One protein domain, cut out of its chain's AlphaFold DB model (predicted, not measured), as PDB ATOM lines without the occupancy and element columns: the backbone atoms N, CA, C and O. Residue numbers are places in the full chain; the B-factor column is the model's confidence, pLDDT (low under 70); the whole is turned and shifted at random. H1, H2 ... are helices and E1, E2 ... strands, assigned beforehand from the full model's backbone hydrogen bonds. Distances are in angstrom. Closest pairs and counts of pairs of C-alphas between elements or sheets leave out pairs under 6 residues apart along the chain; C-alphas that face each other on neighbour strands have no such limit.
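AT A GLANCE: This is residues 75 to 154 of the 169 residues of an uncharacterized protein of Ordospora colligata OC4 (UniProt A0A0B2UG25). One twisted sheet of four antiparallel strands, in the order E2, E3, E1, E4, has H2 slantwise over one face and H3 standing up from the opposite face; the short H1 only grazes the sheet. Both inner strands bend sharply, E1 by 83 degrees at residue 88 and E3 by 124 degrees at residue 130. There are 80 residues printed, with elements in the order H1, E1, H2, E2, E3, E4, H3; the class is mixed, helices and strands. The whole is compact and rounded, with a radius of gyration of the C-alphas of 11.5 A and spans of 30 by 25 by 21 A.

HOW THE PARTS SIT: H1, residues 75 to 78, grazes the sheet with residues 77 to 78. E1, residues 85 to 93, and E3, residues 122 to 133, are antiparallel neighbours at 158 degrees, with N 91 and O 124 within hydrogen-bond range at 2.8 A. On the other side of E1 is antiparallel E4, residues 142 to 145, with N 90 and O 144 at 2.8 A. E2, residues 110 to 117, forms a hairpin with E3, with N 114 and O 125 at 2.9 A. H2, residues 99 to 106, is over E3 at a height over the sheet of 9.1 A; their closest C-alphas, Phe 106 and Val 132, are 6.4 A apart. E1, H2 and E2 make a split strand-helix-strand unit, its two strands running the same way with E3 between them, and a right-handed crossover. H3, residues 146 to 154, rises 64 degrees from the sheet; its closest C-alpha pair with E1, Phe 146 and Leu 89, is 4.9 A apart. H1 and H3 are near each other, while H2 and H3 are apart. Every O i to N i+4 pair is within hydrogen-bond range in H2 and H3; H1 is too short for one.

IN THESE COORDINATES: H1 begins at C-alpha 75, (-8.771, -28.448, 25.466). E1 is 19.9 A long, E2 19.6 A and E3 20.7 A. H3, 12.2 A long, ends at C-alpha 154, (-6.360, -43.825, 20.671).

THE WHOLE: The two C-alphas farthest apart, of Glu 100 and Val 154, are 31.6 A apart. The printed part has no cut and no long link, and no printed residue is under 70 in pLDDT.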
ATOM      1  N   ASP A  75      -8.724 -27.758  24.182       91.88
ATOM      2  CA  ASP A  75      -8.771 -28.448  25.466       91.88
ATOM      3  C   ASP A  75      -8.171 -29.855  25.364       91.88
ATOM      4  O   ASP A  75      -7.474 -30.281  26.280       91.88
ATOM      5  N   GLU A  76      -8.356 -30.545  24.239       94.06
ATOM      6  CA  GLU A  76      -7.725 -31.836  23.976       94.06
ATOM      7  C   GLU A  76      -6.204 -31.712  23.861       94.06
ATOM      8  O   GLU A  76      -5.491 -32.490  24.491       94.06
ATOM      9  N   TYR A  77      -5.682 -30.698  23.159       92.56
ATOM     10  CA  TYR A  77      -4.229 -30.479  23.103       92.56
ATOM     11  C   TYR A  77      -3.624 -30.202  24.479       92.56
ATOM     12  O   TYR A  77      -2.538 -30.691  24.781       92.56
ATOM     13  N   SER A  78      -4.333 -29.463  25.336       92.56
ATOM     14  CA  SER A  78      -3.857 -29.153  26.689       92.56
ATOM     15  C   SER A  78      -3.736 -30.376  27.609       92.56
ATOM     16  O   SER A  78      -3.025 -30.314  28.609       92.56
ATOM     17  N   LYS A  79      -4.410 -31.487  27.274       95.00
ATOM     18  CA  LYS A  79      -4.379 -32.750  28.031       95.00
ATOM     19  C   LYS A  79      -3.211 -33.657  27.623       95.00
ATOM     20  O   LYS A  79      -2.923 -34.621  28.330       95.00
ATOM     21  N   ILE A  80      -2.539 -33.366  26.506       95.38
ATOM     22  CA  ILE A  80      -1.425 -34.176  26.005       95.38
ATOM     23  C   ILE A  80      -0.160 -33.817  26.780       95.38
ATOM     24  O   ILE A  80       0.472 -32.787  26.547       95.38
ATOM     25  N   MET A  81       0.231 -34.707  27.686       89.31
ATOM     26  CA  MET A  81       1.499 -34.618  28.405       89.31
ATOM     27  C   MET A  81       2.598 -35.300  27.594       89.31
ATOM     28  O   MET A  81       2.442 -36.440  27.156       89.31
ATOM     29  N   SER A  82       3.719 -34.612  27.395       90.12
ATOM     30  CA  SER A  82       4.871 -35.152  26.679       90.12
ATOM     31  C   SER A  82       6.151 -34.557  27.253       90.12
ATOM     32  O   SER A  82       6.259 -33.344  27.418       90.12
ATOM     33  N   GLU A  83       7.106 -35.424  27.569       87.75
ATOM     34  CA  GLU A  83       8.430 -35.072  28.074       87.75
ATOM     35  C   GLU A  83       9.477 -35.943  27.370       87.75
ATOM     36  O   GLU A  83       9.158 -36.990  26.800       87.75
ATOM     37  N   GLY A  84      10.742 -35.528  27.427       93.50
ATOM     38  CA  GLY A  84      11.859 -36.283  26.865       93.50
ATOM     39  C   GLY A  84      12.184 -35.885  25.429       93.50
ATOM     40  O   GLY A  84      12.181 -34.704  25.078       93.50
ATOM     41  N   SER A  85      12.549 -36.863  24.603       96.62
ATOM     42  CA  SER A  85      12.954 -36.633  23.216       96.62
ATOM     43  C   SER A  85      12.202 -37.554  22.270       96.62
ATOM     44  O   SER A  85      11.951 -38.708  22.605       96.62
ATOM     45  N   SER A  86      11.873 -37.052  21.083       96.69
ATOM     46  CA  SER A  86      11.235 -37.835  20.022       96.69
ATOM     47  C   SER A  86      11.794 -37.441  18.658       96.69
ATOM     48  O   SER A  86      12.282 -36.325  18.466       96.69
ATOM     49  N   CYS A  87      11.756 -38.374  17.710       96.19
ATOM     50  CA  CYS A  87      12.077 -38.110  16.309       96.19
ATOM     51  C   CYS A  87      10.919 -37.435  15.566       96.19
ATOM     52  O   CYS A  87      11.151 -36.870  14.499       96.19
ATOM     53  N   CYS A  88       9.693 -37.485  16.095       97.44
ATOM     54  CA  CYS A  88       8.525 -36.899  15.455       97.44
ATOM     55  C   CYS A  88       7.727 -36.050  16.447       97.44
ATOM     56  O   CYS A  88       7.302 -36.522  17.497       97.44
ATOM     57  N   LEU A  89       7.524 -34.774  16.123       97.50
ATOM     58  CA  LEU A  89       6.793 -33.828  16.959       97.50
ATOM     59  C   LEU A  89       5.499 -33.391  16.288       97.50
ATOM     60  O   LEU A  89       5.451 -33.151  15.083       97.50
ATOM     61  N   CYS A  90       4.474 -33.178  17.101       96.81
ATOM     62  CA  CYS A  90       3.322 -32.371  16.752       96.81
ATOM     63  C   CYS A  90       3.471 -30.977  17.354       96.81
ATOM     64  O   CYS A  90       3.756 -30.815  18.543       96.81
ATOM     65  N   ILE A  91       3.235 -29.967  16.525       96.31
ATOM     66  CA  ILE A  91       3.298 -28.563  16.900       96.31
ATOM     67  C   ILE A  91       1.985 -27.902  16.514       96.31
ATOM     68  O   ILE A  91       1.569 -27.957  15.355       96.31
ATOM     69  N   ILE A  92       1.352 -27.262  17.490       95.69
ATOM     70  CA  ILE A  92       0.174 -26.429  17.277       95.69
ATOM     71  C   ILE A  92       0.611 -24.972  17.316       95.69
ATOM     72  O   ILE A  92       1.286 -24.552  18.258       95.69
ATOM     73  N   SER A  93       0.222 -24.198  16.312       95.00
ATOM     74  CA  SER A  93       0.561 -22.778  16.218       95.00
ATOM     75  C   SER A  93      -0.574 -21.969  15.607       95.00
ATOM     76  O   SER A  93      -1.354 -22.467  14.797       95.00
ATOM     77  N   SER A  94      -0.654 -20.696  15.977       92.94
ATOM     78  CA  SER A  94      -1.606 -19.757  15.376       92.94
ATOM     79  C   SER A  94      -1.198 -19.345  13.951       92.94
ATOM     80  O   SER A  94      -2.059 -19.110  13.107       92.94
ATOM     81  N   ASP A  95       0.107 -19.349  13.662       89.81
ATOM     82  CA  ASP A  95       0.677 -18.997  12.359       89.81
ATOM     83  C   ASP A  95       1.314 -20.203  11.653       89.81
ATOM     84  O   ASP A  95       1.595 -21.241  12.262       89.81
ATOM     85  N   ILE A  96       1.575 -20.054  10.351       89.56
ATOM     86  CA  ILE A  96       2.329 -21.031   9.555       89.56
ATOM     87  C   ILE A  96       3.785 -21.053  10.033       89.56
ATOM     88  O   ILE A  96       4.465 -20.026  10.049       89.56
ATOM     89  N   LEU A  97       4.284 -22.242  10.374       91.69
ATOM     90  CA  LEU A  97       5.687 -22.438  10.729       91.69
ATOM     91  C   LEU A  97       6.491 -22.776   9.479       91.69
ATOM     92  O   LEU A  97       6.245 -23.794   8.837       91.69
ATOM     93  N   VAL A  98       7.469 -21.944   9.143       93.31
ATOM     94  CA  VAL A  98       8.395 -22.239   8.044       93.31
ATOM     95  C   VAL A  98       9.486 -23.195   8.534       93.31
ATOM     96  O   VAL A  98       9.922 -23.094   9.687       93.31
ATOM     97  N   ILE A  99       9.933 -24.110   7.670       94.25
ATOM     98  CA  ILE A  99      10.913 -25.158   8.002       94.25
ATOM     99  C   ILE A  99      12.180 -24.562   8.623       94.25
ATOM    100  O   ILE A  99      12.618 -25.054   9.659       94.25
ATOM    101  N   GLU A 100      12.728 -23.461   8.092       95.06
ATOM    102  CA  GLU A 100      13.967 -22.883   8.635       95.06
ATOM    103  C   GLU A 100      13.803 -22.401  10.084       95.06
ATOM    104  O   GLU A 100      14.761 -22.395  10.860       95.06
ATOM    105  N   ASN A 101      12.593 -21.987  10.475       93.62
ATOM    106  CA  ASN A 101      12.313 -21.593  11.853       93.62
ATOM    107  C   ASN A 101      12.235 -22.813  12.772       93.62
ATOM    108  O   ASN A 101      12.760 -22.765  13.882       93.62
ATOM    109  N   ILE A 102      11.623 -23.902  12.302       95.50
ATOM    110  CA  ILE A 102      11.556 -25.172  13.031       95.50
ATOM    111  C   ILE A 102      12.971 -25.709  13.264       95.50
ATOM    112  O   ILE A 102      13.353 -25.961  14.407       95.50
ATOM    113  N   GLU A 103      13.778 -25.816  12.210       96.25
ATOM    114  CA  GLU A 103      15.152 -26.321  12.308       96.25
ATOM    115  C   GLU A 103      16.010 -25.460  13.239       96.25
ATOM    116  O   GLU A 103      16.783 -25.988  14.035       96.25
ATOM    117  N   ARG A 104      15.829 -24.132  13.216       95.44
ATOM    118  CA  ARG A 104      16.509 -23.218  14.145       95.44
ATOM    119  C   ARG A 104      16.076 -23.425  15.596       95.44
ATOM    120  O   ARG A 104      16.918 -23.344  16.487       95.44
ATOM    121  N   CYS A 105      14.789 -23.661  15.849       95.06
ATOM    122  CA  CYS A 105      14.266 -23.891  17.198       95.06
ATOM    123  C   CYS A 105      14.808 -25.187  17.813       95.06
ATOM    124  O   CYS A 105      15.224 -25.183  18.974       95.06
ATOM    125  N   PHE A 106      14.832 -26.270  17.035       95.69
ATOM    126  CA  PHE A 106      15.193 -27.599  17.533       95.69
ATOM    127  C   PHE A 106      16.651 -27.994  17.264       95.69
ATOM    128  O   PHE A 106      17.128 -28.979  17.822       95.69
ATOM    129  N   GLY A 107      17.380 -27.223  16.452       95.44
ATOM    130  CA  GLY A 107      18.787 -27.468  16.134       95.44
ATOM    131  C   GLY A 107      19.021 -28.749  15.329       95.44
ATOM    132  O   GLY A 107      20.106 -29.320  15.407       95.44
ATOM    133  N   GLN A 108      18.010 -29.222  14.599       96.88
ATOM    134  CA  GLN A 108      18.040 -30.458  13.818       96.88
ATOM    135  C   GLN A 108      17.347 -30.264  12.476       96.88
ATOM    136  O   GLN A 108      16.386 -29.504  12.374       96.88
ATOM    137  N   THR A 109      17.824 -30.986  11.465       97.06
ATOM    138  CA  THR A 109      17.245 -30.968  10.119       97.06
ATOM    139  C   THR A 109      15.920 -31.719  10.089       97.06
ATOM    140  O   THR A 109      15.821 -32.851  10.583       97.06
ATOM    141  N   VAL A 110      14.919 -31.104   9.463       97.12
ATOM    142  CA  VAL A 110      13.621 -31.724   9.206       97.12
ATOM    143  C   VAL A 110      13.772 -32.723   8.065       97.12
ATOM    144  O   VAL A 110      14.266 -32.409   6.985       97.12
ATOM    145  N   ARG A 111      13.326 -33.952   8.305       95.75
ATOM    146  CA  ARG A 111      13.304 -35.029   7.316       95.75
ATOM    147  C   ARG A 111      12.029 -35.000   6.488       95.75
ATOM    148  O   ARG A 111      12.060 -35.182   5.274       95.75
ATOM    149  N   CYS A 112      10.902 -34.832   7.164       94.06
ATOM    150  CA  CYS A 112       9.578 -34.837   6.569       94.06
ATOM    151  C   CYS A 112       8.650 -33.997   7.439       94.06
ATOM    152  O   CYS A 112       8.814 -33.953   8.657       94.06
ATOM    153  N   TYR A 113       7.677 -33.325   6.838       94.75
ATOM    154  CA  TYR A 113       6.688 -32.585   7.601       94.75
ATOM    155  C   TYR A 113       5.379 -32.486   6.832       94.75
ATOM    156  O   TYR A 113       5.346 -32.548   5.603       94.75
ATOM    157  N   ILE A 114       4.305 -32.288   7.579       93.38
ATOM    158  CA  ILE A 114       2.987 -31.985   7.048       93.38
ATOM    159  C   ILE A 114       2.377 -30.874   7.886       93.38
ATOM    160  O   ILE A 114       2.519 -30.855   9.109       93.38
ATOM    161  N   GLN A 115       1.703 -29.938   7.224       92.81
ATOM    162  CA  GLN A 115       0.941 -28.884   7.879       92.81
ATOM    163  C   GLN A 115      -0.503 -28.951   7.422       92.81
ATOM    164  O   GLN A 115      -0.776 -29.048   6.228       92.81
ATOM    165  N   GLU A 116      -1.414 -28.883   8.381       90.12
ATOM    166  CA  GLU A 116      -2.846 -28.844   8.137       90.12
ATOM    167  C   GLU A 116      -3.448 -27.635   8.848       90.12
ATOM    168  O   GLU A 116      -3.134 -27.342  10.009       90.12
ATOM    169  N   LYS A 117      -4.308 -26.911   8.129       89.88
ATOM    170  CA  LYS A 117      -4.991 -25.736   8.657       89.88
ATOM    171  C   LYS A 117      -6.313 -26.152   9.289       89.88
ATOM    172  O   LYS A 117      -7.256 -26.502   8.587       89.88
ATOM    173  N   GLY A 118      -6.391 -26.029  10.609       83.75
ATOM    174  CA  GLY A 118      -7.640 -26.153  11.347       83.75
ATOM    175  C   GLY A 118      -8.474 -24.873  11.289       83.75
ATOM    176  O   GLY A 118      -8.123 -23.885  10.640       83.75
ATOM    177  N   SER A 119      -9.584 -24.865  12.027       81.19
ATOM    178  CA  SER A 119     -10.502 -23.717  12.096       81.19
ATOM    179  C   SER A 119      -9.855 -22.457  12.688       81.19
ATOM    180  O   SER A 119     -10.167 -21.347  12.260       81.19
ATOM    181  N   LYS A 120      -8.952 -22.626  13.664       84.62
ATOM    182  CA  LYS A 120      -8.283 -21.525  14.381       84.62
ATOM    183  C   LYS A 120      -6.761 -21.627  14.418       84.62
ATOM    184  O   LYS A 120      -6.105 -20.604  14.572       84.62
ATOM    185  N   LYS A 121      -6.209 -22.836  14.313       91.00
ATOM    186  CA  LYS A 121      -4.776 -23.111  14.476       91.00
ATOM    187  C   LYS A 121      -4.275 -24.082  13.418       91.00
ATOM    188  O   LYS A 121      -5.044 -24.863  12.857       91.00
ATOM    189  N   MET A 122      -2.976 -24.035  13.178       93.44
ATOM    190  CA  MET A 122      -2.236 -24.963  12.339       93.44
ATOM    191  C   MET A 122      -1.775 -26.157  13.178       93.44
ATOM    192  O   MET A 122      -1.210 -25.972  14.254       93.44
ATOM    193  N   LEU A 123      -1.978 -27.372  12.666       94.50
ATOM    194  CA  LEU A 123      -1.306 -28.577  13.148       94.50
ATOM    195  C   LEU A 123      -0.136 -28.862  12.209       94.50
ATOM    196  O   LEU A 123      -0.340 -29.094  11.020       94.50
ATOM    197  N   SER A 124       1.078 -28.871  12.745       95.75
ATOM    198  CA  SER A 124       2.273 -29.334  12.044       95.75
ATOM    199  C   SER A 124       2.726 -30.657  12.654       95.75
ATOM    200  O   SER A 124       2.918 -30.723  13.864       95.75
ATOM    201  N   VAL A 125       2.924 -31.695  11.844       96.62
ATOM    202  CA  VAL A 125       3.630 -32.917  12.266       96.62
ATOM    203  C   VAL A 125       4.977 -32.933  11.566       96.62
ATOM    204  O   VAL A 125       5.040 -32.727  10.355       96.62
ATOM    205  N   ILE A 126       6.051 -33.108  12.328       97.38
ATOM    206  CA  ILE A 126       7.420 -32.874  11.877       97.38
ATOM    207  C   ILE A 126       8.283 -34.047  12.306       97.38
ATOM    208  O   ILE A 126       8.433 -34.302  13.495       97.38
ATOM    209  N   GLU A 127       8.869 -34.741  11.343       97.81
ATOM    210  CA  GLU A 127       9.871 -35.775  11.564       97.81
ATOM    211  C   GLU A 127      11.271 -35.196  11.341       97.81
ATOM    212  O   GLU A 127      11.539 -34.566  10.315       97.81
ATOM    213  N   PHE A 128      12.173 -35.432  12.287       97.88
ATOM    214  CA  PHE A 128      13.573 -35.017  12.253       97.88
ATOM    215  C   PHE A 128      14.487 -36.202  11.925       97.88
ATOM    216  O   PHE A 128      14.132 -37.361  12.121       97.88
ATOM    217  N   ASN A 129      15.705 -35.918  11.455       95.12
ATOM    218  CA  ASN A 129      16.712 -36.965  11.225       95.12
ATOM    219  C   ASN A 129      17.232 -37.610  12.523       95.12
ATOM    220  O   ASN A 129      17.767 -38.717  12.486       95.12
ATOM    221  N   GLN A 130      17.116 -36.911  13.653       96.06
ATOM    222  CA  GLN A 130      17.514 -37.369  14.982       96.06
ATOM    223  C   GLN A 130      16.484 -36.902  16.008       96.06
ATOM    224  O   GLN A 130      15.774 -35.924  15.773       96.06
ATOM    225  N   SER A 131      16.422 -37.583  17.153       96.94
ATOM    226  CA  SER A 131      15.525 -37.186  18.233       96.94
ATOM    227  C   SER A 131      15.843 -35.777  18.726       96.94
ATOM    228  O   SER A 131      17.002 -35.426  18.950       96.94
ATOM    229  N   VAL A 132      14.795 -34.989  18.933       97.19
ATOM    230  CA  VAL A 132      14.854 -33.642  19.500       97.19
ATOM    231  C   VAL A 132      14.124 -33.616  20.831       97.19
ATOM    232  O   VAL A 132      13.172 -34.364  21.051       97.19
ATOM    233  N   GLU A 133      14.569 -32.743  21.725       97.56
ATOM    234  CA  GLU A 133      13.886 -32.484  22.987       97.56
ATOM    235  C   GLU A 133      12.491 -31.897  22.732       97.56
ATOM    236  O   GLU A 133      12.338 -30.921  21.990       97.56
ATOM    237  N   VAL A 134      11.475 -32.474  23.377       96.56
ATOM    238  CA  VAL A 134      10.109 -31.950  23.347       96.56
ATOM    239  C   VAL A 134      10.062 -30.702  24.222       96.56
ATOM    240  O   VAL A 134       9.978 -30.783  25.445       96.56
ATOM    241  N   LYS A 135      10.126 -29.529  23.593       94.50
ATOM    242  CA  LYS A 135      10.052 -28.245  24.292       94.50
ATOM    243  C   LYS A 135       9.268 -27.205  23.516       94.50
ATOM    244  O   LYS A 135       9.306 -27.138  22.288       94.50
ATOM    245  N   ARG A 136       8.575 -26.347  24.260       93.38
ATOM    246  CA  ARG A 136       7.801 -25.239  23.704       93.38
ATOM    247  C   ARG A 136       8.704 -24.045  23.385       93.38
ATOM    248  O   ARG A 136       9.499 -23.618  24.217       93.38
ATOM    249  N   HIS A 137       8.505 -23.457  22.208       92.56
ATOM    250  CA  HIS A 137       9.109 -22.186  21.796       92.56
ATOM    251  C   HIS A 137       8.039 -21.090  21.655       92.56
ATOM    252  O   HIS A 137       6.855 -21.387  21.544       92.56
ATOM    253  N   ALA A 138       8.446 -19.815  21.641       88.62
ATOM    254  CA  ALA A 138       7.528 -18.670  21.720       88.62
ATOM    255  C   ALA A 138       6.443 -18.621  20.620       88.62
ATOM    256  O   ALA A 138       5.344 -18.150  20.886       88.62
ATOM    257  N   ALA A 139       6.733 -19.123  19.415       88.38
ATOM    258  CA  ALA A 139       5.792 -19.163  18.286       88.38
ATOM    259  C   ALA A 139       4.897 -20.422  18.255       88.38
ATOM    260  O   ALA A 139       4.165 -20.639  17.293       88.38
ATOM    261  N   MET A 140       4.997 -21.286  19.268       94.38
ATOM    262  CA  MET A 140       4.329 -22.585  19.324       94.38
ATOM    263  C   MET A 140       3.395 -22.609  20.534       94.38
ATOM    264  O   MET A 140       3.828 -22.419  21.675       94.38
ATOM    265  N   ASP A 141       2.106 -22.828  20.290       94.31
ATOM    266  CA  ASP A 141       1.078 -22.879  21.331       94.31
ATOM    267  C   ASP A 141       1.210 -24.171  22.141       94.31
ATOM    268  O   ASP A 141       1.274 -24.129  23.370       94.31
ATOM    269  N   PHE A 142       1.346 -25.297  21.436       95.69
ATOM    270  CA  PHE A 142       1.586 -26.617  22.014       95.69
ATOM    271  C   PHE A 142       2.682 -27.347  21.238       95.69
ATOM    272  O   PHE A 142       2.759 -27.235  20.013       95.69
ATOM    273  N   VAL A 143       3.518 -28.099  21.953       96.75
ATOM    274  CA  VAL A 143       4.531 -28.993  21.381       96.75
ATOM    275  C   VAL A 143       4.488 -30.294  22.163       96.75
ATOM    276  O   VAL A 143       4.594 -30.274  23.387       96.75
ATOM    277  N   PHE A 144       4.329 -31.409  21.465       97.19
ATOM    278  CA  PHE A 144       4.324 -32.744  22.056       97.19
ATOM    279  C   PHE A 144       4.908 -33.754  21.067       97.19
ATOM    280  O   PHE A 144       4.875 -33.543  19.856       97.19
ATOM    281  N   SER A 145       5.452 -34.858  21.572       97.25
ATOM    282  CA  SER A 145       5.850 -36.000  20.743       97.25
ATOM    283  C   SER A 145       4.646 -36.559  19.977       97.25
ATOM    284  O   SER A 145       3.540 -36.615  20.532       97.25
ATOM    285  N   PHE A 146       4.848 -37.020  18.746       96.50
ATOM    286  CA  PHE A 146       3.779 -37.590  17.928       96.50
ATOM    287  C   PHE A 146       3.198 -38.864  18.558       96.50
ATOM    288  O   PHE A 146       1.988 -39.082  18.515       96.50
ATOM    289  N   GLU A 147       4.023 -39.638  19.259       95.69
ATOM    290  CA  GLU A 147       3.632 -40.832  20.009       95.69
ATOM    291  C   GLU A 147       2.638 -40.505  21.131       95.69
ATOM    292  O   GLU A 147       1.608 -41.167  21.264       95.69
ATOM    293  N   ALA A 148       2.899 -39.450  21.911       96.56
ATOM    294  CA  ALA A 148       1.972 -38.982  22.946       96.56
ATOM    295  C   ALA A 148       0.628 -38.537  22.349       96.56
ATOM    296  O   ALA A 148      -0.427 -38.840  22.904       96.56
ATOM    297  N   TYR A 149       0.652 -37.876  21.191       95.94
ATOM    298  CA  TYR A 149      -0.568 -37.508  20.476       95.94
ATOM    299  C   TYR A 149      -1.350 -38.725  19.976       95.94
ATOM    300  O   TYR A 149      -2.565 -38.783  20.152       95.94
ATOM    301  N   ILE A 150      -0.672 -39.720  19.398       95.81
ATOM    302  CA  ILE A 150      -1.297 -40.982  18.981       95.81
ATOM    303  C   ILE A 150      -1.924 -41.681  20.184       95.81
ATOM    304  O   ILE A 150      -3.085 -42.079  20.117       95.81
ATOM    305  N   CYS A 151      -1.182 -41.790  21.288       95.75
ATOM    306  CA  CYS A 151      -1.665 -42.379  22.531       95.75
ATOM    307  C   CYS A 151      -2.940 -41.673  23.007       95.75
ATOM    308  O   CYS A 151      -3.954 -42.329  23.236       95.75
ATOM    309  N   HIS A 152      -2.934 -40.337  23.047       96.00
ATOM    310  CA  HIS A 152      -4.102 -39.543  23.426       96.00
ATOM    311  C   HIS A 152      -5.307 -39.792  22.512       96.00
ATOM    312  O   HIS A 152      -6.404 -40.062  23.001       96.00
ATOM    313  N   VAL A 153      -5.108 -39.760  21.190       95.19
ATOM    314  CA  VAL A 153      -6.171 -40.012  20.205       95.19
ATOM    315  C   VAL A 153      -6.765 -41.410  20.368       95.19
ATOM    316  O   VAL A 153      -7.985 -41.564  20.346       95.19
ATOM    317  N   VAL A 154      -5.923 -42.430  20.540       94.75
ATOM    318  CA  VAL A 154      -6.360 -43.825  20.671       94.75
ATOM    319  C   VAL A 154      -7.074 -44.051  22.003       94.75
ATOM    320  O   VAL A 154      -8.166 -44.614  22.015       94.75
TER     321      VAL A 154